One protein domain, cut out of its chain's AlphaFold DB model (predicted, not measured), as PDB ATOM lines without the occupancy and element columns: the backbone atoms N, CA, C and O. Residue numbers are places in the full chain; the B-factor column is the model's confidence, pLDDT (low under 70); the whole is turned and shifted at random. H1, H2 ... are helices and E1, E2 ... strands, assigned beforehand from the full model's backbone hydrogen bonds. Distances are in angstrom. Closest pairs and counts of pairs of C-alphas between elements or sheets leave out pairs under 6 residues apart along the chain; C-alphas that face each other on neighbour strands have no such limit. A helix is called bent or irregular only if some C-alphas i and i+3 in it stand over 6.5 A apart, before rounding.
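Overview. This is residues 383 to 561 of the 1025 residues of an uncharacterized protein of Candidatus Lambdaproteobacteria bacterium RIFOXYD2_FULL_50_16 (UniProt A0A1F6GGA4). One long helix, H3, runs through the middle; H1 slants across it on one side, H6 packs on it, and the sharply kinked H4 folds back beside its last part. H2 reaches H3 with only its last residue, a tiny two-stranded sheet of E1 and E2 lies far from the middle, and H5 packs on H6. The printed part has 179 residues, mostly helix by class, in the order H1, E1, H2, E2, H3, H4, H5, H6; the sheet's order is E1, E2, parallel. The whole is compact, with a radius of gyration of the C-alphas of 18.1 A and spans of 55 by 42 by 31 A.

Arrangement. H1, residues 383 to 395, touches the hub H3, residues 450 to 473, at a steep tilt of 43 degrees, the same way; their closest C-alphas, of Thr 388 and Ala 456, are 3.9 A apart. E1, residues 400 to 402, and E2, residues 433 to 435, are parallel neighbours, with N 401 and O 433 3.0 A apart and N 435 and O 401 2.8 A apart, within hydrogen-bond range. With H2, residues 407 to 421, they form a strand-helix-strand unit, two parallel neighbour strands with a helix between, and its crossover is left-handed. H2 only just touches H3, with 3 pairs of C-alphas within 8 A, through residue 421 alone; the closest C-alphas, of Leu 421 and Met 464, are 7.3 A apart. H4, residues 477 to 498, forms a helical hairpin with H3, at a shallow tilt of 31 degrees, opposite ways; the closest C-alphas, of Thr 468 and Cys 496, are 5.0 A apart. H5, residues 506 to 515, is near H3 and touches H6, residues 542 to 545, where the closest C-alphas, of Gln 508 and Asp 542, are 6.2 A apart. H6 touches H3, closest at the C-alphas of Ser 462 and Leu 545, 4.9 A apart. H1 and H4, for instance, are apart. Every O i to N i+4 pair is within hydrogen-bond range in H2, H3 and H5, but 7 of 9 are in H1 and 13 of 18 in H4, while H6 is too short for such a pair.

Along the chain. H1 begins at C-alpha 383, (-105.874, -4.534, -21.856), and is 16.6 A long; it is irregular, with C-alphas 389 and 392 7.5 A apart. E1 is 6.9 A long, H2 20.0 A and E2 6.4 A. H3, 34.0 A, begins at C-alpha 450, (-113.066, 2.441, -30.783). H4, 19.1 A, has a kink of 118 degrees near residue 484 and is irregular, with C-alphas 483 and 486 9.6 A apart. H5 is 14.1 A and H6 5.2 A, ending at C-alpha 545, (-115.017, -12.814, -38.822).

Size, cuts and confidence. The C-alphas of Glu 439 and Lys 482, the two farthest apart, are 56.1 A apart. The printed part has no cut. The links H2 to E2, E2 to H3 and H5 to H6 are long. The mean pLDDT of the printed part is 84.0, and residues 422, 426 to 431 and 531 are under 70.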
ATOM      1  N   GLN A 383    -104.550  -4.416 -22.468       88.38
ATOM      2  CA  GLN A 383    -105.874  -4.534 -21.856       88.38
ATOM      3  C   GLN A 383    -106.974  -4.582 -22.914       88.38
ATOM      4  O   GLN A 383    -107.856  -5.427 -22.833       88.38
ATOM      5  N   ASP A 384    -106.872  -3.757 -23.957       88.69
ATOM      6  CA  ASP A 384    -107.850  -3.746 -25.046       88.69
ATOM      7  C   ASP A 384    -107.900  -5.084 -25.794       88.69
ATOM      8  O   ASP A 384    -108.976  -5.551 -26.174       88.69
ATOM      9  N   ILE A 385    -106.740  -5.722 -25.990       88.75
ATOM     10  CA  ILE A 385    -106.637  -7.051 -26.608       88.75
ATOM     11  C   ILE A 385    -107.300  -8.104 -25.714       88.75
ATOM     12  O   ILE A 385    -108.076  -8.926 -26.208       88.75
ATOM     13  N   PHE A 386    -107.011  -8.072 -24.412       90.12
ATOM     14  CA  PHE A 386    -107.595  -8.992 -23.438       90.12
ATOM     15  C   PHE A 386    -109.117  -8.862 -23.386       90.12
ATOM     16  O   PHE A 386    -109.829  -9.857 -23.547       90.12
ATOM     17  N   ASP A 387    -109.609  -7.632 -23.242       90.88
ATOM     18  CA  ASP A 387    -111.032  -7.313 -23.188       90.88
ATOM     19  C   ASP A 387    -111.736  -7.755 -24.473       90.88
ATOM     20  O   ASP A 387    -112.785  -8.391 -24.418       90.88
ATOM     21  N   THR A 388    -111.119  -7.512 -25.634       91.69
ATOM     22  CA  THR A 388    -111.647  -7.936 -26.937       91.69
ATOM     23  C   THR A 388    -111.843  -9.450 -27.018       91.69
ATOM     24  O   THR A 388    -112.922  -9.916 -27.391       91.69
ATOM     25  N   VAL A 389    -110.819 -10.232 -26.662       90.06
ATOM     26  CA  VAL A 389    -110.835 -11.702 -26.789       90.06
ATOM     27  C   VAL A 389    -111.704 -12.369 -25.717       90.06
ATOM     28  O   VAL A 389    -112.185 -13.490 -25.904       90.06
ATOM     29  N   ASN A 390    -111.958 -11.685 -24.602       87.50
ATOM     30  CA  ASN A 390    -112.727 -12.237 -23.491       87.50
ATOM     31  C   ASN A 390    -114.139 -11.647 -23.340       87.50
ATOM     32  O   ASN A 390    -114.912 -12.179 -22.544       87.50
ATOM     33  N   ALA A 391    -114.525 -10.639 -24.130       89.50
ATOM     34  CA  ALA A 391    -115.832  -9.985 -24.033       89.50
ATOM     35  C   ALA A 391    -117.015 -10.969 -24.078       89.50
ATOM     36  O   ALA A 391    -117.876 -10.930 -23.202       89.50
ATOM     37  N   ASP A 392    -117.028 -11.906 -25.035       87.94
ATOM     38  CA  ASP A 392    -118.067 -12.946 -25.142       87.94
ATOM     39  C   ASP A 392    -118.157 -13.810 -23.870       87.94
ATOM     40  O   ASP A 392    -119.245 -14.094 -23.363       87.94
ATOM     41  N   ARG A 393    -116.998 -14.192 -23.315       85.19
ATOM     42  CA  ARG A 393    -116.905 -14.987 -22.083       85.19
ATOM     43  C   ARG A 393    -117.453 -14.203 -20.892       85.19
ATOM     44  O   ARG A 393    -118.138 -14.791 -20.058       85.19
ATOM     45  N   TYR A 394    -117.158 -12.908 -20.803       85.94
ATOM     46  CA  TYR A 394    -117.636 -12.045 -19.723       85.94
ATOM     47  C   TYR A 394    -119.142 -11.817 -19.813       85.94
ATOM     48  O   TYR A 394    -119.844 -12.003 -18.821       85.94
ATOM     49  N   LEU A 395    -119.649 -11.495 -21.003       83.19
ATOM     50  CA  LEU A 395    -121.072 -11.243 -21.216       83.19
ATOM     51  C   LEU A 395    -121.936 -12.474 -20.903       83.19
ATOM     52  O   LEU A 395    -123.039 -12.339 -20.388       83.19
ATOM     53  N   LYS A 396    -121.435 -13.692 -21.155       82.75
ATOM     54  CA  LYS A 396    -122.144 -14.941 -20.812       82.75
ATOM     55  C   LYS A 396    -122.186 -15.251 -19.314       82.75
ATOM     56  O   LYS A 396    -122.999 -16.079 -18.908       82.75
ATOM     57  N   ARG A 397    -121.301 -14.659 -18.506       81.75
ATOM     58  CA  ARG A 397    -121.196 -14.934 -17.061       81.75
ATOM     59  C   ARG A 397    -122.083 -14.038 -16.206       81.75
ATOM     60  O   ARG A 397    -122.450 -14.454 -15.114       81.75
ATOM     61  N   HIS A 398    -122.402 -12.839 -16.683       82.00
ATOM     62  CA  HIS A 398    -123.061 -11.814 -15.882       82.00
ATOM     63  C   HIS A 398    -124.389 -11.392 -16.518       82.00
ATOM     64  O   HIS A 398    -124.382 -10.861 -17.631       82.00
ATOM     65  N   PRO A 399    -125.526 -11.592 -15.831       84.50
ATOM     66  CA  PRO A 399    -126.798 -11.035 -16.263       84.50
ATOM     67  C   PRO A 399    -126.747  -9.504 -16.315       84.50
ATOM     68  O   PRO A 399    -126.124  -8.860 -15.469       84.50
ATOM     69  N   LEU A 400    -127.411  -8.919 -17.313       86.19
ATOM     70  CA  LEU A 400    -127.409  -7.473 -17.547       86.19
ATOM     71  C   LEU A 400    -128.721  -6.831 -17.089       86.19
ATOM     72  O   LEU A 400    -129.798  -7.396 -17.303       86.19
ATOM     73  N   SER A 401    -128.624  -5.620 -16.542       86.31
ATOM     74  CA  SER A 401    -129.757  -4.725 -16.298       86.31
ATOM     75  C   SER A 401    -129.511  -3.355 -16.946       86.31
ATOM     76  O   SER A 401    -128.370  -2.953 -17.171       86.31
ATOM     77  N   PHE A 402    -130.583  -2.640 -17.303       86.06
ATOM     78  CA  PHE A 402    -130.510  -1.351 -18.004       86.06
ATOM     79  C   PHE A 402    -131.068  -0.223 -17.139       86.06
ATOM     80  O   PHE A 402    -132.192  -0.324 -16.643       86.06
ATOM     81  N   GLY A 403    -130.287   0.849 -16.998       83.06
ATOM     82  CA  GLY A 403    -130.661   2.083 -16.311       83.06
ATOM     83  C   GLY A 403    -131.350   3.088 -17.237       83.06
ATOM     84  O   GLY A 403    -132.526   2.955 -17.550       83.06
ATOM     85  N   GLN A 404    -130.612   4.114 -17.661       81.94
ATOM     86  CA  GLN A 404    -131.096   5.345 -18.301       81.94
ATOM     87  C   GLN A 404    -131.563   5.211 -19.763       81.94
ATOM     88  O   GLN A 404    -131.841   6.228 -20.396       81.94
ATOM     89  N   LEU A 405    -131.645   4.002 -20.324       80.81
ATOM     90  CA  LEU A 405    -132.233   3.831 -21.656       80.81
ATOM     91  C   LEU A 405    -133.737   4.104 -21.595       80.81
ATOM     92  O   LEU A 405    -134.418   3.652 -20.670       80.81
ATOM     93  N   ASP A 406    -134.273   4.801 -22.597       79.19
ATOM     94  CA  ASP A 406    -135.722   4.934 -22.706       79.19
ATOM     95  C   ASP A 406    -136.381   3.556 -22.932       79.19
ATOM     96  O   ASP A 406    -135.735   2.581 -23.328       79.19
ATOM     97  N   LYS A 407    -137.685   3.439 -22.651       77.56
ATOM     98  CA  LYS A 407    -138.403   2.152 -22.706       77.56
ATOM     99  C   LYS A 407    -138.287   1.471 -24.077       77.56
ATOM    100  O   LYS A 407    -138.249   0.238 -24.148       77.56
ATOM    101  N   GLN A 408    -138.255   2.257 -25.150       76.62
ATOM    102  CA  GLN A 408    -138.170   1.759 -26.515       76.62
ATOM    103  C   GLN A 408    -136.750   1.256 -26.806       76.62
ATOM    104  O   GLN A 408    -136.590   0.098 -27.187       76.62
ATOM    105  N   GLU A 409    -135.727   2.072 -26.552       78.44
ATOM    106  CA  GLU A 409    -134.308   1.727 -26.708       78.44
ATOM    107  C   GLU A 409    -133.924   0.509 -25.858       78.44
ATOM    108  O   GLU A 409    -133.250  -0.400 -26.343       78.44
ATOM    109  N   ARG A 410    -134.435   0.429 -24.625       82.38
ATOM    110  CA  ARG A 410    -134.267  -0.730 -23.745       82.38
ATOM    111  C   ARG A 410    -134.864  -1.999 -24.348       82.38
ATOM    112  O   ARG A 410    -134.171  -3.006 -24.445       82.38
ATOM    113  N   SER A 411    -136.122  -1.956 -24.784       77.94
ATOM    114  CA  SER A 411    -136.803  -3.129 -25.360       77.94
ATOM    115  C   SER A 411    -136.116  -3.622 -26.638       77.94
ATOM    116  O   SER A 411    -136.055  -4.828 -26.897       77.94
ATOM    117  N   ILE A 412    -135.588  -2.684 -27.434       78.56
ATOM    118  CA  ILE A 412    -134.788  -2.965 -28.626       78.56
ATOM    119  C   ILE A 412    -133.476  -3.643 -28.228       78.56
ATOM    120  O   ILE A 412    -133.173  -4.712 -28.758       78.56
ATOM    121  N   ALA A 413    -132.723  -3.060 -27.289       78.31
ATOM    122  CA  ALA A 413    -131.467  -3.620 -26.804       78.31
ATOM    123  C   ALA A 413    -131.675  -5.039 -26.260       78.31
ATOM    124  O   ALA A 413    -130.975  -5.956 -26.671       78.31
ATOM    125  N   GLU A 414    -132.684  -5.256 -25.417       79.31
ATOM    126  CA  GLU A 414    -133.011  -6.559 -24.829       79.31
ATOM    127  C   GLU A 414    -133.300  -7.637 -25.890       79.31
ATOM    128  O   GLU A 414    -132.727  -8.732 -25.845       79.31
ATOM    129  N   GLN A 415    -134.145  -7.340 -26.883       77.19
ATOM    130  CA  GLN A 415    -134.432  -8.271 -27.984       77.19
ATOM    131  C   GLN A 415    -133.215  -8.528 -28.861       77.19
ATOM    132  O   GLN A 415    -132.941  -9.675 -29.231       77.19
ATOM    133  N   TRP A 416    -132.491  -7.460 -29.187       77.44
ATOM    134  CA  TRP A 416    -131.315  -7.518 -30.033       77.44
ATOM    135  C   TRP A 416    -130.209  -8.348 -29.378       77.44
ATOM    136  O   TRP A 416    -129.702  -9.277 -29.999       77.44
ATOM    137  N   LEU A 417    -129.911  -8.113 -28.098       75.94
ATOM    138  CA  LEU A 417    -128.927  -8.868 -27.320       75.94
ATOM    139  C   LEU A 417    -129.289 -10.337 -27.207       75.94
ATOM    140  O   LEU A 417    -128.453 -11.206 -27.440       75.94
ATOM    141  N   LYS A 418    -130.547 -10.629 -26.874       76.50
ATOM    142  CA  LYS A 418    -131.007 -12.005 -26.721       76.50
ATOM    143  C   LYS A 418    -130.903 -12.776 -28.034       76.50
ATOM    144  O   LYS A 418    -130.518 -13.941 -28.029       76.50
ATOM    145  N   ARG A 419    -131.249 -12.145 -29.160       72.50
ATOM    146  CA  ARG A 419    -131.258 -12.806 -30.470       72.50
ATOM    147  C   ARG A 419    -129.880 -12.848 -31.125       72.50
ATOM    148  O   ARG A 419    -129.445 -13.930 -31.509       72.50
ATOM    149  N   ARG A 420    -129.231 -11.689 -31.273       73.44
ATOM    150  CA  ARG A 420    -127.947 -11.560 -31.969       73.44
ATOM    151  C   ARG A 420    -126.773 -11.980 -31.130       73.44
ATOM    152  O   ARG A 420    -125.808 -12.404 -31.741       73.44
ATOM    153  N   LEU A 421    -126.847 -11.827 -29.804       71.62
ATOM    154  CA  LEU A 421    -125.734 -12.100 -28.898       71.62
ATOM    155  C   LEU A 421    -125.960 -13.273 -27.922       71.62
ATOM    156  O   LEU A 421    -125.030 -13.738 -27.271       71.62
ATOM    157  N   GLY A 422    -127.178 -13.825 -27.872       67.75
ATOM    158  CA  GLY A 422    -127.497 -15.018 -27.081       67.75
ATOM    159  C   GLY A 422    -127.414 -14.823 -25.563       67.75
ATOM    160  O   GLY A 422    -127.307 -15.812 -24.839       67.75
ATOM    161  N   PHE A 423    -127.439 -13.579 -25.073       76.25
ATOM    162  CA  PHE A 423    -127.258 -13.279 -23.649       76.25
ATOM    163  C   PHE A 423    -128.520 -13.477 -22.807       76.25
ATOM    164  O   PHE A 423    -129.650 -13.425 -23.302       76.25
ATOM    165  N   GLN A 424    -128.304 -13.692 -21.507       70.81
ATOM    166  CA  GLN A 424    -129.353 -13.801 -20.498       70.81
ATOM    167  C   GLN A 424    -129.593 -12.436 -19.843       70.81
ATOM    168  O   GLN A 424    -128.658 -11.768 -19.407       70.81
ATOM    169  N   LEU A 425    -130.858 -12.019 -19.789       76.56
ATOM    170  CA  LEU A 425    -131.279 -10.837 -19.035       76.56
ATOM    171  C   LEU A 425    -131.410 -11.208 -17.558       76.56
ATOM    172  O   LEU A 425    -131.799 -12.338 -17.252       76.56
ATOM    173  N   ALA A 426    -131.086 -10.275 -16.663       69.25
ATOM    174  CA  ALA A 426    -131.219 -10.500 -15.230       69.25
ATOM    175  C   ALA A 426    -132.672 -10.826 -14.849       69.25
ATOM    176  O   ALA A 426    -133.605 -10.112 -15.219       69.25
ATOM    177  N   THR A 427    -132.842 -11.915 -14.105       66.50
ATOM    178  CA  THR A 427    -133.979 -12.134 -13.204       66.50
ATOM    179  C   THR A 427    -133.532 -11.736 -11.797       66.50
ATOM    180  O   THR A 427    -132.329 -11.741 -11.540       66.50
ATOM    181  N   ASP A 428    -134.457 -11.406 -10.893       59.19
ATOM    182  CA  ASP A 428    -134.204 -10.724  -9.603       59.19
ATOM    183  C   ASP A 428    -133.252 -11.435  -8.592       59.19
ATOM    184  O   ASP A 428    -133.136 -10.998  -7.451       59.19
ATOM    185  N   GLU A 429    -132.528 -12.496  -8.970       53.22
ATOM    186  CA  GLU A 429    -131.817 -13.414  -8.062       53.22
ATOM    187  C   GLU A 429    -130.294 -13.591  -8.323       53.22
ATOM    188  O   GLU A 429    -129.680 -14.458  -7.704       53.22
ATOM    189  N   LEU A 430    -129.638 -12.809  -9.199       56.16
ATOM    190  CA  LEU A 430    -128.202 -12.981  -9.538       56.16
ATOM    191  C   LEU A 430    -127.363 -11.686  -9.459       56.16
ATOM    192  O   LEU A 430    -127.897 -10.589  -9.616       56.16
ATOM    193  N   ASP A 431    -126.037 -11.835  -9.288       65.75
ATOM    194  CA  ASP A 431    -125.033 -10.762  -9.426       65.75
ATOM    195  C   ASP A 431    -125.137 -10.113 -10.814       65.75
ATOM    196  O   ASP A 431    -124.667 -10.655 -11.818       65.75
ATOM    197  N   GLN A 432    -125.785  -8.953 -10.872       82.38
ATOM    198  CA  GLN A 432    -126.168  -8.278 -12.109       82.38
ATOM    199  C   GLN A 432    -125.262  -7.081 -12.416       82.38
ATOM    200  O   GLN A 432    -124.897  -6.308 -11.530       82.38
ATOM    201  N   LEU A 433    -124.920  -6.906 -13.696       85.44
ATOM    202  CA  LEU A 433    -124.199  -5.734 -14.194       85.44
ATOM    203  C   LEU A 433    -125.188  -4.698 -14.730       85.44
ATOM    204  O   LEU A 433    -125.834  -4.908 -15.759       85.44
ATOM    205  N   SER A 434    -125.261  -3.556 -14.047       87.88
ATOM    206  CA  SER A 434    -126.084  -2.421 -14.464       87.88
ATOM    207  C   SER A 434    -125.385  -1.596 -15.544       87.88
ATOM    208  O   SER A 434    -124.298  -1.058 -15.331       87.88
ATOM    209  N   LEU A 435    -126.031  -1.468 -16.703       90.38
ATOM    210  CA  LEU A 435    -125.565  -0.699 -17.856       90.38
ATOM    211  C   LEU A 435    -126.368   0.595 -18.021       90.38
ATOM    212  O   LEU A 435    -127.534   0.676 -17.641       90.38
ATOM    213  N   PHE A 436    -125.755   1.590 -18.657       89.81
ATOM    214  CA  PHE A 436    -126.301   2.934 -18.865       89.81
ATOM    215  C   PHE A 436    -126.744   3.593 -17.549       89.81
ATOM    216  O   PHE A 436    -127.852   4.108 -17.442       89.81
ATOM    217  N   THR A 437    -125.914   3.528 -16.510       89.19
ATOM    218  CA  THR A 437    -126.202   4.170 -15.216       89.19
ATOM    219  C   THR A 437    -125.867   5.662 -15.254       89.19
ATOM    220  O   THR A 437    -125.138   6.121 -16.129       89.19
ATOM    221  N   SER A 438    -126.340   6.430 -14.267       85.19
ATOM    222  CA  SER A 438    -126.000   7.858 -14.132       85.19
ATOM    223  C   SER A 438    -124.514   8.135 -13.895       85.19
ATOM    224  O   SER A 438    -124.080   9.273 -14.029       85.19
ATOM    225  N   GLU A 439    -123.739   7.117 -13.518       84.88
ATOM    226  CA  GLU A 439    -122.289   7.216 -13.338       84.88
ATOM    227  C   GLU A 439    -121.521   7.055 -14.661       84.88
ATOM    228  O   GLU A 439    -120.337   7.378 -14.734       84.88
ATOM    229  N   GLN A 440    -122.181   6.559 -15.713       87.88
ATOM    230  CA  GLN A 440    -121.593   6.378 -17.037       87.88
ATOM    231  C   GLN A 440    -121.855   7.606 -17.926       87.88
ATOM    232  O   GLN A 440    -122.888   8.264 -17.786       87.88
ATOM    233  N   PRO A 441    -120.966   7.924 -18.887       86.75
ATOM    234  CA  PRO A 441    -121.205   9.011 -19.826       86.75
ATOM    235  C   PRO A 441    -122.487   8.800 -20.650       86.75
ATOM    236  O   PRO A 441    -122.779   7.667 -21.058       86.75
ATOM    237  N   PRO A 442    -123.230   9.873 -20.972       85.50
ATOM    238  CA  PRO A 442    -124.392   9.774 -21.845       85.50
ATOM    239  C   PRO A 442    -123.974   9.457 -23.288       85.50
ATOM    240  O   PRO A 442    -122.882   9.807 -23.738       85.50
ATOM    241  N   ILE A 443    -124.863   8.808 -24.036       86.19
ATOM    242  CA  ILE A 443    -124.698   8.594 -25.481       86.19
ATOM    243  C   ILE A 443    -124.698   9.972 -26.186       86.19
ATOM    244  O   ILE A 443    -125.558  10.795 -25.858       86.19
ATOM    245  N   PRO A 444    -123.780  10.260 -27.139       88.75
ATOM    246  CA  PRO A 444    -122.895   9.331 -27.860       88.75
ATOM    247  C   PRO A 444    -121.446   9.232 -27.353       88.75
ATOM    248  O   PRO A 444    -120.582   8.737 -28.072       88.75
ATOM    249  N   LYS A 445    -121.135   9.687 -26.135       88.56
ATOM    250  CA  LYS A 445    -119.749   9.686 -25.650       88.56
ATOM    251  C   LYS A 445    -119.279   8.264 -25.310       88.56
ATOM    252  O   LYS A 445    -119.924   7.577 -24.517       88.56
ATOM    253  N   LEU A 446    -118.146   7.842 -25.874       89.06
ATOM    254  CA  LEU A 446    -117.506   6.555 -25.572       89.06
ATOM    255  C   LEU A 446    -116.608   6.639 -24.323       89.06
ATOM    256  O   LEU A 446    -116.069   7.706 -24.021       89.06
ATOM    257  N   ILE A 447    -116.464   5.524 -23.599       90.31
ATOM    258  CA  ILE A 447    -115.545   5.369 -22.456       90.31
ATOM    259  C   ILE A 447    -114.225   4.748 -22.925       90.31
ATOM    260  O   ILE A 447    -113.152   5.247 -22.586       90.31
ATOM    261  N   TYR A 448    -114.315   3.665 -23.699       88.38
ATOM    262  CA  TYR A 448    -113.187   2.917 -24.246       88.38
ATOM    263  C   TYR A 448    -112.842   3.360 -25.666       88.38
ATOM    264  O   TYR A 448    -113.600   4.055 -26.350       88.38
ATOM    265  N   SER A 449    -111.664   2.937 -26.126       85.81
ATOM    266  CA  SER A 449    -111.228   3.198 -27.492       85.81
ATOM    267  C   SER A 449    -112.116   2.460 -28.507       85.81
ATOM    268  O   SER A 449    -112.574   1.336 -28.273       85.81
ATOM    269  N   MET A 450    -112.340   3.073 -29.672       88.25
ATOM    270  CA  MET A 450    -113.066   2.441 -30.783       88.25
ATOM    271  C   MET A 450    -112.439   1.103 -31.224       88.25
ATOM    272  O   MET A 450    -113.194   0.164 -31.496       88.25
ATOM    273  N   PRO A 451    -111.098   0.943 -31.263       86.88
ATOM    274  CA  PRO A 451    -110.478  -0.357 -31.493       86.88
ATOM    275  C   PRO A 451    -110.919  -1.452 -30.519       86.88
ATOM    276  O   PRO A 451    -111.161  -2.574 -30.956       86.88
ATOM    277  N   THR A 452    -111.042  -1.137 -29.228       89.88
ATOM    278  CA  THR A 452    -111.458  -2.088 -28.182       89.88
ATOM    279  C   THR A 452    -112.911  -2.492 -28.359       89.88
ATOM    280  O   THR A 452    -113.239  -3.673 -28.403       89.88
ATOM    281  N   ILE A 453    -113.794  -1.505 -28.503       92.00
ATOM    282  CA  ILE A 453    -115.241  -1.731 -28.559       92.00
ATOM    283  C   ILE A 453    -115.615  -2.461 -29.848       92.00
ATOM    284  O   ILE A 453    -116.327  -3.466 -29.820       92.00
ATOM    285  N   GLY A 454    -115.110  -1.981 -30.988       91.75
ATOM    286  CA  GLY A 454    -115.356  -2.625 -32.272       91.75
ATOM    287  C   GLY A 454    -114.682  -3.993 -32.372       91.75
ATOM    288  O   GLY A 454    -115.241  -4.892 -33.001       91.75
ATOM    289  N   GLY A 455    -113.527  -4.179 -31.721       92.38
ATOM    290  CA  GLY A 455    -112.852  -5.470 -31.608       92.38
ATOM    291  C   GLY A 455    -113.688  -6.468 -30.813       92.38
ATOM    292  O   GLY A 455    -113.986  -7.551 -31.314       92.38
ATOM    293  N   ALA A 456    -114.130  -6.091 -29.611       92.50
ATOM    294  CA  ALA A 456    -114.976  -6.909 -28.742       92.50
ATOM    295  C   ALA A 456    -116.295  -7.310 -29.422       92.50
ATOM    296  O   ALA A 456    -116.694  -8.480 -29.390       92.50
ATOM    297  N   TYR A 457    -116.945  -6.356 -30.093       91.12
ATOM    298  CA  TYR A 457    -118.161  -6.594 -30.867       91.12
ATOM    299  C   TYR A 457    -117.928  -7.611 -31.995       91.12
ATOM    300  O   TYR A 457    -118.622  -8.628 -32.080       91.12
ATOM    301  N   GLY A 458    -116.918  -7.370 -32.837       91.38
ATOM    302  CA  GLY A 458    -116.569  -8.245 -33.955       91.38
ATOM    303  C   GLY A 458    -116.152  -9.648 -33.512       91.38
ATOM    304  O   GLY A 458    -116.599 -10.648 -34.079       91.38
ATOM    305  N   TYR A 459    -115.353  -9.734 -32.448       92.12
ATOM    306  CA  TYR A 459    -114.921 -10.999 -31.865       92.12
ATOM    307  C   TYR A 459    -116.110 -11.808 -31.338       92.12
ATOM    308  O   TYR A 459    -116.198 -13.008 -31.596       92.12
ATOM    309  N   THR A 460    -117.071 -11.162 -30.674       90.62
ATOM    310  CA  THR A 460    -118.279 -11.836 -30.176       90.62
ATOM    311  C   THR A 460    -119.125 -12.388 -31.324       90.62
ATOM    312  O   THR A 460    -119.538 -13.547 -31.273       90.62
ATOM    313  N   ILE A 461    -119.305 -11.624 -32.410       89.62
ATOM    314  CA  ILE A 461    -119.976 -12.123 -33.625       89.62
ATOM    315  C   ILE A 461    -119.264 -13.366 -34.173       89.62
ATOM    316  O   ILE A 461    -119.920 -14.360 -34.492       89.62
ATOM    317  N   SER A 462    -117.930 -13.342 -34.245       91.75
ATOM    318  CA  SER A 462    -117.131 -14.490 -34.691       91.75
ATOM    319  C   SER A 462    -117.341 -15.723 -33.801       91.75
ATOM    320  O   SER A 462    -117.590 -16.820 -34.310       91.75
ATOM    321  N   GLN A 463    -117.318 -15.559 -32.472       90.88
ATOM    322  CA  GLN A 463    -117.544 -16.668 -31.536       90.88
ATOM    323  C   GLN A 463    -118.942 -17.265 -31.668       90.88
ATOM    324  O   GLN A 463    -119.115 -18.482 -31.582       90.88
ATOM    325  N   MET A 464    -119.945 -16.433 -31.924       88.81
ATOM    326  CA  MET A 464    -121.300 -16.913 -32.148       88.81
ATOM    327  C   MET A 464    -121.455 -17.666 -33.449       88.81
ATOM    328  O   MET A 464    -122.054 -18.738 -33.452       88.81
ATOM    329  N   LEU A 465    -120.877 -17.143 -34.530       91.75
ATOM    330  CA  LEU A 465    -120.856 -17.827 -35.813       91.75
ATOM    331  C   LEU A 465    -120.180 -19.199 -35.684       91.75
ATOM    332  O   LEU A 465    -120.688 -20.203 -36.183       91.75
ATOM    333  N   LYS A 466    -119.078 -19.266 -34.926       92.38
ATOM    334  CA  LYS A 466    -118.391 -20.516 -34.584       92.38
ATOM    335  C   LYS A 466    -119.279 -21.468 -33.792       92.38
ATOM    336  O   LYS A 466    -119.322 -22.656 -34.116       92.38
ATOM    337  N   ALA A 467    -119.983 -20.973 -32.777       90.81
ATOM    338  CA  ALA A 467    -120.863 -21.783 -31.943       90.81
ATOM    339  C   ALA A 467    -122.043 -22.362 -32.743       90.81
ATOM    340  O   ALA A 467    -122.295 -23.565 -32.669       90.81
ATOM    341  N   THR A 468    -122.727 -21.542 -33.546       91.81
ATOM    342  CA  THR A 468    -123.888 -21.972 -34.342       91.81
ATOM    343  C   THR A 468    -123.488 -22.925 -35.466       91.81
ATOM    344  O   THR A 468    -124.155 -23.942 -35.663       91.81
ATOM    345  N   ALA A 469    -122.364 -22.668 -36.145       93.69
ATOM    346  CA  ALA A 469    -121.819 -23.578 -37.150       93.69
ATOM    347  C   ALA A 469    -121.403 -24.922 -36.540       93.69
ATOM    348  O   ALA A 469    -121.739 -25.974 -37.084       93.69
ATOM    349  N   SER A 470    -120.729 -24.907 -35.387       92.56
ATOM    350  CA  SER A 470    -120.297 -26.138 -34.709       92.56
ATOM    351  C   SER A 470    -121.483 -26.992 -34.255       92.56
ATOM    352  O   SER A 470    -121.446 -28.213 -34.405       92.56
ATOM    353  N   ASP A 471    -122.547 -26.375 -33.733       92.00
ATOM    354  CA  ASP A 471    -123.764 -27.099 -33.348       92.00
ATOM    355  C   ASP A 471    -124.479 -27.696 -34.571       92.00
ATOM    356  O   ASP A 471    -124.838 -28.876 -34.572       92.00
ATOM    357  N   PHE A 472    -124.599 -26.924 -35.659       91.75
ATOM    358  CA  PHE A 472    -125.191 -27.407 -36.905       91.75
ATOM    359  C   PHE A 472    -124.404 -28.578 -37.511       91.75
ATOM    360  O   PHE A 472    -125.011 -29.553 -37.949       91.75
ATOM    361  N   LEU A 473    -123.069 -28.504 -37.510       92.00
ATOM    362  CA  LEU A 473    -122.167 -29.501 -38.100       92.00
ATOM    363  C   LEU A 473    -121.847 -30.682 -37.173       92.00
ATOM    364  O   LEU A 473    -121.164 -31.614 -37.594       92.00
ATOM    365  N   LYS A 474    -122.366 -30.707 -35.940       90.75
ATOM    366  CA  LYS A 474    -122.167 -31.805 -34.977       90.75
ATOM    367  C   LYS A 474    -122.460 -33.215 -35.538       90.75
ATOM    368  O   LYS A 474    -121.737 -34.138 -35.168       90.75
ATOM    369  N   PRO A 475    -123.464 -33.430 -36.418       85.88
ATOM    370  CA  PRO A 475    -123.703 -34.717 -37.088       85.88
ATOM    371  C   PRO A 475    -122.728 -35.074 -38.228       85.88
ATOM    372  O   PRO A 475    -122.966 -36.078 -38.897       85.88
ATOM    373  N   ASP A 476    -121.677 -34.276 -38.442       86.31
ATOM    374  CA  ASP A 476    -120.737 -34.297 -39.568       86.31
ATOM    375  C   ASP A 476    -121.291 -33.756 -40.908       86.31
ATOM    376  O   ASP A 476    -122.436 -34.006 -41.307       86.31
ATOM    377  N   ALA A 477    -120.446 -33.000 -41.622       83.69
ATOM    378  CA  ALA A 477    -120.792 -32.313 -42.865       83.69
ATOM    379  C   ALA A 477    -121.142 -33.289 -44.000       83.69
ATOM    380  O   ALA A 477    -122.055 -33.015 -44.778       83.69
ATOM    381  N   VAL A 478    -120.490 -34.455 -44.075       83.50
ATOM    382  CA  VAL A 478    -120.755 -35.458 -45.121       83.50
ATOM    383  C   VAL A 478    -122.147 -36.058 -44.940       83.50
ATOM    384  O   VAL A 478    -122.901 -36.217 -45.905       83.50
ATOM    385  N   THR A 479    -122.519 -36.368 -43.698       84.25
ATOM    386  CA  THR A 479    -123.844 -36.916 -43.367       84.25
ATOM    387  C   THR A 479    -124.952 -35.926 -43.711       84.25
ATOM    388  O   THR A 479    -125.963 -36.290 -44.321       84.25
ATOM    389  N   LEU A 480    -124.764 -34.657 -43.347       83.19
ATOM    390  CA  LEU A 480    -125.725 -33.604 -43.648       83.19
ATOM    391  C   LEU A 480    -125.781 -33.285 -45.145       83.19
ATOM    392  O   LEU A 480    -126.882 -33.137 -45.672       83.19
ATOM    393  N   GLY A 481    -124.641 -33.271 -45.840       82.00
ATOM    394  CA  GLY A 481    -124.556 -33.097 -47.290       82.00
ATOM    395  C   GLY A 481    -125.328 -34.180 -48.047       82.00
ATOM    396  O   GLY A 481    -126.136 -33.865 -48.915       82.00
ATOM    397  N   LYS A 482    -125.208 -35.454 -47.643       81.88
ATOM    398  CA  LYS A 482    -126.018 -36.555 -48.212       81.88
ATOM    399  C   LYS A 482    -127.519 -36.371 -47.983       81.88
ATOM    400  O   LYS A 482    -128.323 -36.717 -48.845       81.88
ATOM    401  N   ARG A 483    -127.911 -35.847 -46.818       79.81
ATOM    402  CA  ARG A 483    -129.319 -35.648 -46.449       79.81
ATOM    403  C   ARG A 483    -129.945 -34.437 -47.141       79.81
ATOM    404  O   ARG A 483    -131.123 -34.479 -47.488       79.81
ATOM    405  N   MET A 484    -129.192 -33.347 -47.253       81.25
ATOM    406  CA  MET A 484    -129.687 -32.051 -47.712       81.25
ATOM    407  C   MET A 484    -129.421 -31.821 -49.199       81.25
ATOM    408  O   MET A 484    -130.218 -31.147 -49.832       81.25
ATOM    409  N   GLY A 485    -128.396 -32.440 -49.786       81.50
ATOM    410  CA  GLY A 485    -128.046 -32.286 -51.197       81.50
ATOM    411  C   GLY A 485    -127.503 -30.892 -51.518       81.50
ATOM    412  O   GLY A 485    -126.726 -30.333 -50.749       81.50
ATOM    413  N   LYS A 486    -127.941 -30.327 -52.651       78.75
ATOM    414  CA  LYS A 486    -127.554 -28.987 -53.131       78.75
ATOM    415  C   LYS A 486    -128.105 -27.856 -52.256       78.75
ATOM    416  O   LYS A 486    -127.772 -26.700 -52.445       78.75
ATOM    417  N   GLU A 487    -128.972 -28.178 -51.310       75.00
ATOM    418  CA  GLU A 487    -129.599 -27.231 -50.401       75.00
ATOM    419  C   GLU A 487    -128.826 -27.114 -49.077       75.00
ATOM    420  O   GLU A 487    -129.192 -26.313 -48.219       75.00
ATOM    421  N   PHE A 488    -127.762 -27.910 -48.886       85.94
ATOM    422  CA  PHE A 488    -126.992 -27.952 -47.644       85.94
ATOM    423  C   PHE A 488    -126.459 -26.577 -47.241       85.94
ATOM    424  O   PHE A 488    -126.706 -26.151 -46.111       85.94
ATOM    425  N   PHE A 489    -125.751 -25.885 -48.143       88.00
ATOM    426  CA  PHE A 489    -125.113 -24.613 -47.809       88.00
ATOM    427  C   PHE A 489    -126.140 -23.567 -47.377       88.00
ATOM    428  O   PHE A 489    -125.968 -22.910 -46.358       88.00
ATOM    429  N   GLU A 490    -127.251 -23.465 -48.100       82.12
ATOM    430  CA  GLU A 490    -128.301 -22.487 -47.821       82.12
ATOM    431  C   GLU A 490    -129.028 -22.772 -46.505       82.12
ATOM    432  O   GLU A 490    -129.331 -21.856 -45.739       82.12
ATOM    433  N   ILE A 491    -129.253 -24.049 -46.182       83.00
ATOM    434  CA  ILE A 491    -129.781 -24.443 -44.871       83.00
ATOM    435  C   ILE A 491    -128.766 -24.117 -43.770       83.00
ATOM    436  O   ILE A 491    -129.163 -23.625 -42.712       83.00
ATOM    437  N   CYS A 492    -127.478 -24.369 -44.006       89.81
ATOM    438  CA  CYS A 492    -126.402 -24.055 -43.072       89.81
ATOM    439  C   CYS A 492    -126.320 -22.544 -42.814       89.81
ATOM    440  O   CYS A 492    -126.420 -22.124 -41.663       89.81
ATOM    441  N   TYR A 493    -126.251 -21.726 -43.866       89.06
ATOM    442  CA  TYR A 493    -126.259 -20.265 -43.792       89.06
ATOM    443  C   TYR A 493    -127.500 -19.753 -43.065       89.06
ATOM    444  O   TYR A 493    -127.406 -18.965 -42.125       89.06
ATOM    445  N   PHE A 494    -128.680 -20.269 -43.411       83.12
ATOM    446  CA  PHE A 494    -129.904 -19.895 -42.720       83.12
ATOM    447  C   PHE A 494    -129.841 -20.200 -41.218       83.12
ATOM    448  O   PHE A 494    -130.216 -19.359 -40.402       83.12
ATOM    449  N   LYS A 495    -129.365 -21.392 -40.842       85.69
ATOM    450  CA  LYS A 495    -129.278 -21.825 -39.444       85.69
ATOM    451  C   LYS A 495    -128.217 -21.083 -38.642       85.69
ATOM    452  O   LYS A 495    -128.456 -20.781 -37.477       85.69
ATOM    453  N   CYS A 496    -127.076 -20.794 -39.254       90.31
ATOM    454  CA  CYS A 496    -125.924 -20.238 -38.552       90.31
ATOM    455  C   CYS A 496    -125.901 -18.707 -38.566       90.31
ATOM    456  O   CYS A 496    -125.370 -18.116 -37.631       90.31
ATOM    457  N   VAL A 497    -126.492 -18.078 -39.589       87.75
ATOM    458  CA  VAL A 497    -126.437 -16.626 -39.830       87.75
ATOM    459  C   VAL A 497    -127.824 -15.988 -39.752       87.75
ATOM    460  O   VAL A 497    -128.062 -15.131 -38.903       87.75
ATOM    461  N   VAL A 498    -128.779 -16.419 -40.582       80.88
ATOM    462  CA  VAL A 498    -130.076 -15.720 -40.722       80.88
ATOM    463  C   VAL A 498    -130.974 -15.892 -39.490       80.88
ATOM    464  O   VAL A 498    -131.623 -14.945 -39.034       80.88
ATOM    465  N   GLU A 499    -131.043 -17.100 -38.928       77.38
ATOM    466  CA  GLU A 499    -131.868 -17.389 -37.753       77.38
ATOM    467  C   GLU A 499    -131.385 -16.607 -36.512       77.38
ATOM    468  O   GLU A 499    -132.220 -15.884 -35.944       77.38
ATOM    469  N   PRO A 500    -130.076 -16.608 -36.173       79.75
ATOM    470  CA  PRO A 500    -129.507 -15.743 -35.133       79.75
ATOM    471  C   PRO A 500    -129.417 -14.254 -35.522       79.75
ATOM    472  O   PRO A 500    -129.126 -13.424 -34.672       79.75
ATOM    473  N   ALA A 501    -129.713 -13.897 -36.779       79.50
ATOM    474  CA  ALA A 501    -129.603 -12.541 -37.331       79.50
ATOM    475  C   ALA A 501    -128.187 -11.949 -37.276       79.50
ATOM    476  O   ALA A 501    -128.019 -10.776 -36.937       79.50
ATOM    477  N   LEU A 502    -127.174 -12.744 -37.621       84.88
ATOM    478  CA  LEU A 502    -125.809 -12.249 -37.758       84.88
ATOM    479  C   LEU A 502    -125.661 -11.437 -39.063       84.88
ATOM    480  O   LEU A 502    -126.145 -11.877 -40.107       84.88
ATOM    481  N   PRO A 503    -124.989 -10.275 -39.025       85.12
ATOM    482  CA  PRO A 503    -124.760  -9.399 -40.181       85.12
ATOM    483  C   PRO A 503    -123.621  -9.914 -41.085       85.12
ATOM    484  O   PRO A 503    -122.607  -9.249 -41.273       85.12
ATOM    485  N   VAL A 504    -123.757 -11.133 -41.605       88.56
ATOM    486  CA  VAL A 504    -122.735 -11.808 -42.424       88.56
ATOM    487  C   VAL A 504    -123.350 -12.196 -43.759       88.56
ATOM    488  O   VAL A 504    -124.445 -12.750 -43.779       88.56
ATOM    489  N   THR A 505    -122.669 -11.930 -44.873       87.50
ATOM    490  CA  THR A 505    -123.154 -12.341 -46.200       87.50
ATOM    491  C   THR A 505    -122.977 -13.836 -46.457       87.50
ATOM    492  O   THR A 505    -122.208 -14.517 -45.770       87.50
ATOM    493  N   ARG A 506    -123.625 -14.367 -47.503       87.19
ATOM    494  CA  ARG A 506    -123.417 -15.755 -47.949       87.19
ATOM    495  C   ARG A 506    -121.965 -15.965 -48.367       87.19
ATOM    496  O   ARG A 506    -121.342 -16.936 -47.939       87.19
ATOM    497  N   GLY A 507    -121.409 -15.038 -49.146       88.56
ATOM    498  CA  GLY A 507    -120.019 -15.070 -49.585       88.56
ATOM    499  C   GLY A 507    -119.024 -15.009 -48.427       88.56
ATOM    500  O   GLY A 507    -118.084 -15.804 -48.391       88.56
ATOM    501  N   GLN A 508    -119.251 -14.125 -47.453       91.12
ATOM    502  CA  GLN A 508    -118.434 -14.032 -46.240       91.12
ATOM    503  C   GLN A 508    -118.493 -15.330 -45.435       91.12
ATOM    504  O   GLN A 508    -117.453 -15.864 -45.057       91.12
ATOM    505  N   PHE A 509    -119.688 -15.886 -45.231       92.88
ATOM    506  CA  PHE A 509    -119.869 -17.140 -44.504       92.88
ATOM    507  C   PHE A 509    -119.187 -18.327 -45.198       92.88
ATOM    508  O   PHE A 509    -118.515 -19.120 -44.539       92.88
ATOM    509  N   GLY A 510    -119.302 -18.435 -46.525       91.56
ATOM    510  CA  GLY A 510    -118.648 -19.489 -47.307       91.56
ATOM    511  C   GLY A 510    -117.121 -19.419 -47.237       91.56
ATOM    512  O   GLY A 510    -116.466 -20.431 -46.961       91.56
ATOM    513  N   ARG A 511    -116.543 -18.222 -47.409       90.88
ATOM    514  CA  ARG A 511    -115.094 -18.003 -47.245       90.88
ATOM    515  C   ARG A 511    -114.643 -18.281 -45.814       90.88
ATOM    516  O   ARG A 511    -113.613 -18.921 -45.613       90.88
ATOM    517  N   TRP A 512    -115.436 -17.871 -44.828       93.56
ATOM    518  CA  TRP A 512    -115.161 -18.106 -43.415       93.56
ATOM    519  C   TRP A 512    -115.143 -19.603 -43.061       93.56
ATOM    520  O   TRP A 512    -114.151 -20.071 -42.498       93.56
ATOM    521  N   LEU A 513    -116.156 -20.379 -43.470       92.88
ATOM    522  CA  LEU A 513    -116.207 -21.837 -43.262       92.88
ATOM    523  C   LEU A 513    -114.999 -22.554 -43.875       92.88
ATOM    524  O   LEU A 513    -114.448 -23.471 -43.262       92.88
ATOM    525  N   THR A 514    -114.578 -22.106 -45.059       91.25
ATOM    526  CA  THR A 514    -113.393 -22.631 -45.748       91.25
ATOM    527  C   THR A 514    -112.118 -22.292 -44.978       91.25
ATOM    528  O   THR A 514    -111.288 -23.163 -44.733       91.25
ATOM    529  N   SER A 515    -111.983 -21.044 -44.516       89.44
ATOM    530  CA  SER A 515    -110.805 -20.585 -43.771       89.44
ATOM    531  C   SER A 515    -110.601 -21.302 -42.432       89.44
ATOM    532  O   SER A 515    -109.465 -21.464 -41.995       89.44
ATOM    533  N   LEU A 516    -111.685 -21.764 -41.798       87.31
ATOM    534  CA  LEU A 516    -111.642 -22.542 -40.557       87.31
ATOM    535  C   LEU A 516    -111.544 -24.058 -40.782       87.31
ATOM    536  O   LEU A 516    -111.553 -24.811 -39.809       87.31
ATOM    537  N   GLY A 517    -111.494 -24.520 -42.036       88.44
ATOM    538  CA  GLY A 517    -111.482 -25.946 -42.367       88.44
ATOM    539  C   GLY A 517    -112.772 -26.683 -41.983       88.44
ATOM    540  O   GLY A 517    -112.758 -27.901 -41.836       88.44
ATOM    541  N   MET A 518    -113.887 -25.963 -41.795       89.38
ATOM    542  CA  MET A 518    -115.186 -26.569 -41.478       89.38
ATOM    543  C   MET A 518    -115.866 -27.154 -42.722       89.38
ATOM    544  O   MET A 518    -116.616 -28.120 -42.604       89.38
ATOM    545  N   LEU A 519    -115.604 -26.582 -43.903       89.00
ATOM    546  CA  LEU A 519    -116.001 -27.118 -45.206       89.00
ATOM    547  C   LEU A 519    -114.869 -26.912 -46.214       89.00
ATOM    548  O   LEU A 519    -114.417 -25.788 -46.400       89.00
ATOM    549  N   GLU A 520    -114.455 -27.970 -46.909       85.56
ATOM    550  CA  GLU A 520    -113.395 -27.878 -47.925       85.56
ATOM    551  C   GLU A 520    -113.880 -27.235 -49.232       85.56
ATOM    552  O   GLU A 520    -113.142 -26.491 -49.870       85.56
ATOM    553  N   ASN A 521    -115.123 -27.518 -49.641       86.94
ATOM    554  CA  ASN A 521    -115.699 -27.010 -50.886       86.94
ATOM    555  C   ASN A 521    -117.189 -26.653 -50.709       86.94
ATOM    556  O   ASN A 521    -118.060 -27.514 -50.885       86.94
ATOM    557  N   PRO A 522    -117.506 -25.390 -50.362       87.50
ATOM    558  CA  PRO A 522    -118.887 -24.922 -50.259       87.50
ATOM    559  C   PRO A 522    -119.683 -25.044 -51.568       87.50
ATOM    560  O   PRO A 522    -120.882 -25.320 -51.519       87.50
ATOM    561  N   GLU A 523    -119.045 -24.883 -52.736       86.62
ATOM    562  CA  GLU A 523    -119.717 -24.938 -54.048       86.62
ATOM    563  C   GLU A 523    -120.269 -26.335 -54.345       86.62
ATOM    564  O   GLU A 523    -121.412 -26.488 -54.780       86.62
ATOM    565  N   ALA A 524    -119.506 -27.377 -54.000       83.56
ATOM    566  CA  ALA A 524    -119.960 -28.765 -54.091       83.56
ATOM    567  C   ALA A 524    -121.191 -29.049 -53.207       83.56
ATOM    568  O   ALA A 524    -121.946 -29.987 -53.471       83.56
ATOM    569  N   MET A 525    -121.415 -28.223 -52.182       83.69
ATOM    570  CA  MET A 525    -122.545 -28.302 -51.256       83.69
ATOM    571  C   MET A 525    -123.653 -27.278 -51.564       83.69
ATOM    572  O   MET A 525    -124.536 -27.043 -50.730       83.69
ATOM    573  N   GLY A 526    -123.622 -26.688 -52.765       77.19
ATOM    574  CA  GLY A 526    -124.676 -25.828 -53.296       77.19
ATOM    575  C   GLY A 526    -124.503 -24.330 -53.063       77.19
ATOM    576  O   GLY A 526    -125.425 -23.574 -53.364       77.19
ATOM    577  N   PHE A 527    -123.350 -23.882 -52.557       85.56
ATOM    578  CA  PHE A 527    -123.018 -22.460 -52.579       85.56
ATOM    579  C   PHE A 527    -122.836 -21.984 -54.025       85.56
ATOM    580  O   PHE A 527    -122.119 -22.607 -54.805       85.56
ATOM    581  N   VAL A 528    -123.462 -20.862 -54.369       77.81
ATOM    582  CA  VAL A 528    -123.239 -20.170 -55.641       77.81
ATOM    583  C   VAL A 528    -122.769 -18.755 -55.310       77.81
ATOM    584  O   VAL A 528    -123.558 -18.006 -54.717       77.81
ATOM    585  N   PRO A 529    -121.513 -18.396 -55.635       72.25
ATOM    586  CA  PRO A 529    -120.995 -17.064 -55.363       72.25
ATOM    587  C   PRO A 529    -121.768 -16.014 -56.163       72.25
ATOM    588  O   PRO A 529    -122.053 -16.197 -57.346       72.25
ATOM    589  N   ASP A 530    -122.105 -14.911 -55.502       73.44
ATOM    590  CA  ASP A 530    -122.715 -13.738 -56.120       73.44
ATOM    591  C   ASP A 530    -121.685 -12.605 -56.125       73.44
ATOM    592  O   ASP A 530    -121.300 -12.091 -55.075       73.44
ATOM    593  N   GLU A 531    -121.214 -12.227 -57.315       65.12
ATOM    594  CA  GLU A 531    -120.219 -11.158 -57.491       65.12
ATOM    595  C   GLU A 531    -120.736  -9.778 -57.047       65.12
ATOM    596  O   GLU A 531    -119.942  -8.853 -56.884       65.12
ATOM    597  N   LYS A 532    -122.055  -9.616 -56.862       70.06
ATOM    598  CA  LYS A 532    -122.706  -8.346 -56.502       70.06
ATOM    599  C   LYS A 532    -123.321  -8.354 -55.104       70.06
ATOM    600  O   LYS A 532    -124.151  -7.495 -54.809       70.06
ATOM    601  N   GLU A 533    -122.956  -9.314 -54.259       74.00
ATOM    602  CA  GLU A 533    -123.481  -9.386 -52.899       74.00
ATOM    603  C   GLU A 533    -122.988  -8.194 -52.058       74.00
ATOM    604  O   GLU A 533    -121.800  -8.071 -51.760       74.00
ATOM    605  N   GLU A 534    -123.907  -7.306 -51.673       73.12
ATOM    606  CA  GLU A 534    -123.630  -6.205 -50.747       73.12
ATOM    607  C   GLU A 534    -123.660  -6.717 -49.302       73.12
ATOM    608  O   GLU A 534    -124.550  -7.481 -48.913       73.12
ATOM    609  N   ALA A 535    -122.689  -6.295 -48.490       73.31
ATOM    610  CA  ALA A 535    -122.662  -6.645 -47.077       73.31
ATOM    611  C   ALA A 535    -123.824  -5.980 -46.319       73.31
ATOM    612  O   ALA A 535    -123.983  -4.765 -46.452       73.31
ATOM    613  N   PRO A 536    -124.593  -6.722 -45.488       72.19
ATOM    614  CA  PRO A 536    -125.575  -6.132 -44.577       72.19
ATOM    615  C   PRO A 536    -124.942  -5.065 -43.681       72.19
ATOM    616  O   PRO A 536    -125.551  -4.051 -43.361       72.19
ATOM    617  N   ASP A 537    -123.680  -5.287 -43.312       80.88
ATOM    618  CA  ASP A 537    -122.865  -4.348 -42.564       80.88
ATOM    619  C   ASP A 537    -121.483  -4.221 -43.212       80.88
ATOM    620  O   ASP A 537    -120.664  -5.140 -43.157       80.88
ATOM    621  N   ALA A 538    -121.211  -3.067 -43.821       83.00
ATOM    622  CA  ALA A 538    -119.936  -2.789 -44.481       83.00
ATOM    623  C   ALA A 538    -118.733  -2.777 -43.517       83.00
ATOM    624  O   ALA A 538    -117.592  -2.870 -43.963       83.00
ATOM    625  N   TRP A 539    -118.969  -2.658 -42.205       87.94
ATOM    626  CA  TRP A 539    -117.916  -2.638 -41.184       87.94
ATOM    627  C   TRP A 539    -117.432  -4.047 -40.811       87.94
ATOM    628  O   TRP A 539    -116.356  -4.217 -40.237       87.94
ATOM    629  N   ILE A 540    -118.186  -5.086 -41.175       87.94
ATOM    630  CA  ILE A 540    -117.837  -6.476 -40.883       87.94
ATOM    631  C   ILE A 540    -117.158  -7.075 -42.106       87.94
ATOM    632  O   ILE A 540    -117.802  -7.420 -43.093       87.94
ATOM    633  N   ASN A 541    -115.836  -7.198 -42.032       88.75
ATOM    634  CA  ASN A 541    -115.011  -7.795 -43.079       88.75
ATOM    635  C   ASN A 541    -114.570  -9.226 -42.721       88.75
ATOM    636  O   ASN A 541    -114.749  -9.703 -41.598       88.75
ATOM    637  N   ASP A 542    -113.964  -9.917 -43.688       87.88
ATOM    638  CA  ASP A 542    -113.518 -11.305 -43.526       87.88
ATOM    639  C   ASP A 542    -112.510 -11.479 -42.371       87.88
ATOM    640  O   ASP A 542    -112.497 -12.524 -41.719       87.88
ATOM    641  N   ASP A 543    -111.673 -10.477 -42.083       85.44
ATOM    642  CA  ASP A 543    -110.664 -10.565 -41.022       85.44
ATOM    643  C   ASP A 543    -111.270 -10.440 -39.623       85.44
ATOM    644  O   ASP A 543    -110.856 -11.162 -38.717       85.44
ATOM    645  N   VAL A 544    -112.290  -9.596 -39.457       87.38
ATOM    646  CA  VAL A 544    -113.100  -9.535 -38.231       87.38
ATOM    647  C   VAL A 544    -113.719 -10.907 -37.951       87.38
ATOM    648  O   VAL A 544    -113.630 -11.418 -36.833       87.38
ATOM    649  N   LEU A 545    -114.312 -11.537 -38.972       88.69
ATOM    650  CA  LEU A 545    -115.017 -12.814 -38.822       88.69
ATOM    651  C   LEU A 545    -114.094 -13.973 -38.436       88.69
ATOM    652  O   LEU A 545    -114.540 -14.913 -37.775       88.69
ATOM    653  N   LYS A 546    -112.800 -13.902 -38.767       86.69
ATOM    654  CA  LYS A 546    -111.789 -14.869 -38.298       86.69
ATOM    655  C   LYS A 546    -111.524 -14.786 -36.788       86.69
ATOM    656  O   LYS A 546    -110.826 -15.647 -36.262       86.69
ATOM    657  N   GLY A 547    -112.060 -13.779 -36.092       82.50
ATOM    658  CA  GLY A 547    -111.891 -13.621 -34.649       82.50
ATOM    659  C   GLY A 547    -110.477 -13.176 -34.272       82.50
ATOM    660  O   GLY A 547    -109.970 -13.549 -33.220       82.50
ATOM    661  N   THR A 548    -109.820 -12.392 -35.131       80.81
ATOM    662  CA  THR A 548    -108.451 -11.894 -34.903       80.81
ATOM    663  C   THR A 548    -108.362 -10.821 -33.816       80.81
ATOM    664  O   THR A 548    -107.258 -10.495 -33.382       80.81
ATOM    665  N   GLY A 549    -109.504 -10.272 -33.382       80.50
ATOM    666  CA  GLY A 549    -109.587  -9.112 -32.488       80.50
ATOM    667  C   GLY A 549    -109.479  -7.766 -33.214       80.50
ATOM    668  O   GLY A 549    -109.402  -6.722 -32.568       80.50
ATOM    669  N   ASN A 550    -109.486  -7.774 -34.551       85.69
ATOM    670  CA  ASN A 550    -109.562  -6.553 -35.345       85.69
ATOM    671  C   ASN A 550    -110.896  -5.840 -35.107       85.69
ATOM    672  O   ASN A 550    -111.952  -6.473 -35.059       85.69
ATOM    673  N   SER A 551    -110.838  -4.513 -35.007       89.00
ATOM    674  CA  SER A 551    -112.038  -3.698 -34.872       89.00
ATOM    675  C   SER A 551    -112.867  -3.696 -36.148       89.00
ATOM    676  O   SER A 551    -112.317  -3.614 -37.247       89.00
ATOM    677  N   ILE A 552    -114.192  -3.748 -35.989       91.00
ATOM    678  CA  ILE A 552    -115.124  -3.486 -37.091       91.00
ATOM    679  C   ILE A 552    -115.136  -2.011 -37.494       91.00
ATOM    680  O   ILE A 552    -115.484  -1.683 -38.621       91.00
ATOM    681  N   ILE A 553    -114.767  -1.106 -36.581       89.88
ATOM    682  CA  ILE A 553    -114.801   0.331 -36.848       89.88
ATOM    683  C   ILE A 553    -113.636   0.665 -37.794       89.88
ATOM    684  O   ILE A 553    -112.485   0.369 -37.453       89.88
ATOM    685  N   PRO A 554    -113.904   1.264 -38.969       84.81
ATOM    686  CA  PRO A 554    -112.855   1.651 -39.904       84.81
ATOM    687  C   PRO A 554    -111.844   2.620 -39.274       84.81
ATOM    688  O   PRO A 554    -112.201   3.471 -38.461       84.81
ATOM    689  N   LYS A 555    -110.564   2.504 -39.651       79.19
ATOM    690  CA  LYS A 555    -109.469   3.290 -39.043       79.19
ATOM    691  C   LYS A 555    -109.549   4.796 -39.317       79.19
ATOM    692  O   LYS A 555    -108.878   5.578 -38.652       79.19
ATOM    693  N   ASP A 556    -110.314   5.194 -40.316       76.25
ATOM    694  CA  ASP A 556    -110.568   6.573 -40.722       76.25
ATOM    695  C   ASP A 556    -111.722   7.229 -39.946       76.25
ATOM    696  O   ASP A 556    -111.844   8.455 -39.966       76.25
ATOM    697  N   VAL A 557    -112.528   6.449 -39.218       80.94
ATOM    698  CA  VAL A 557    -113.624   6.966 -38.389       80.94
ATOM    699  C   VAL A 557    -113.076   7.402 -37.029       80.94
ATOM    700  O   VAL A 557    -112.673   6.573 -36.212       80.94
ATOM    701  N   GLY A 558    -113.053   8.715 -36.787       79.25
ATOM    702  CA  GLY A 558    -112.716   9.315 -35.496       79.25
ATOM    703  C   GLY A 558    -113.916   9.375 -34.529       79.25
ATOM    704  O   GLY A 558    -115.045   9.070 -34.918       79.25
ATOM    705  N   PRO A 559    -113.705   9.770 -33.254       80.75
ATOM    706  CA  PRO A 559    -114.778   9.850 -32.252       80.75
ATOM    707  C   PRO A 559    -115.908  10.829 -32.615       80.75
ATOM    708  O   PRO A 559    -117.079  10.571 -32.312       80.75
ATOM    709  N   ASP A 560    -115.571  11.938 -33.276       81.19
ATOM    710  CA  ASP A 560    -116.545  12.943 -33.706       81.19
ATOM    711  C   ASP A 560    -117.366  12.422 -34.888       81.19
ATOM    712  O   ASP A 560    -118.595  12.483 -34.861       81.19
ATOM    713  N   GLU A 561    -116.712  11.819 -35.888       86.69
ATOM    714  CA  GLU A 561    -117.395  11.180 -37.016       86.69
ATOM    715  C   GLU A 561    -118.293  10.031 -36.555       86.69
ATOM    716  O   GLU A 561    -119.420   9.899 -37.030       86.69
TER     717      GLU A 561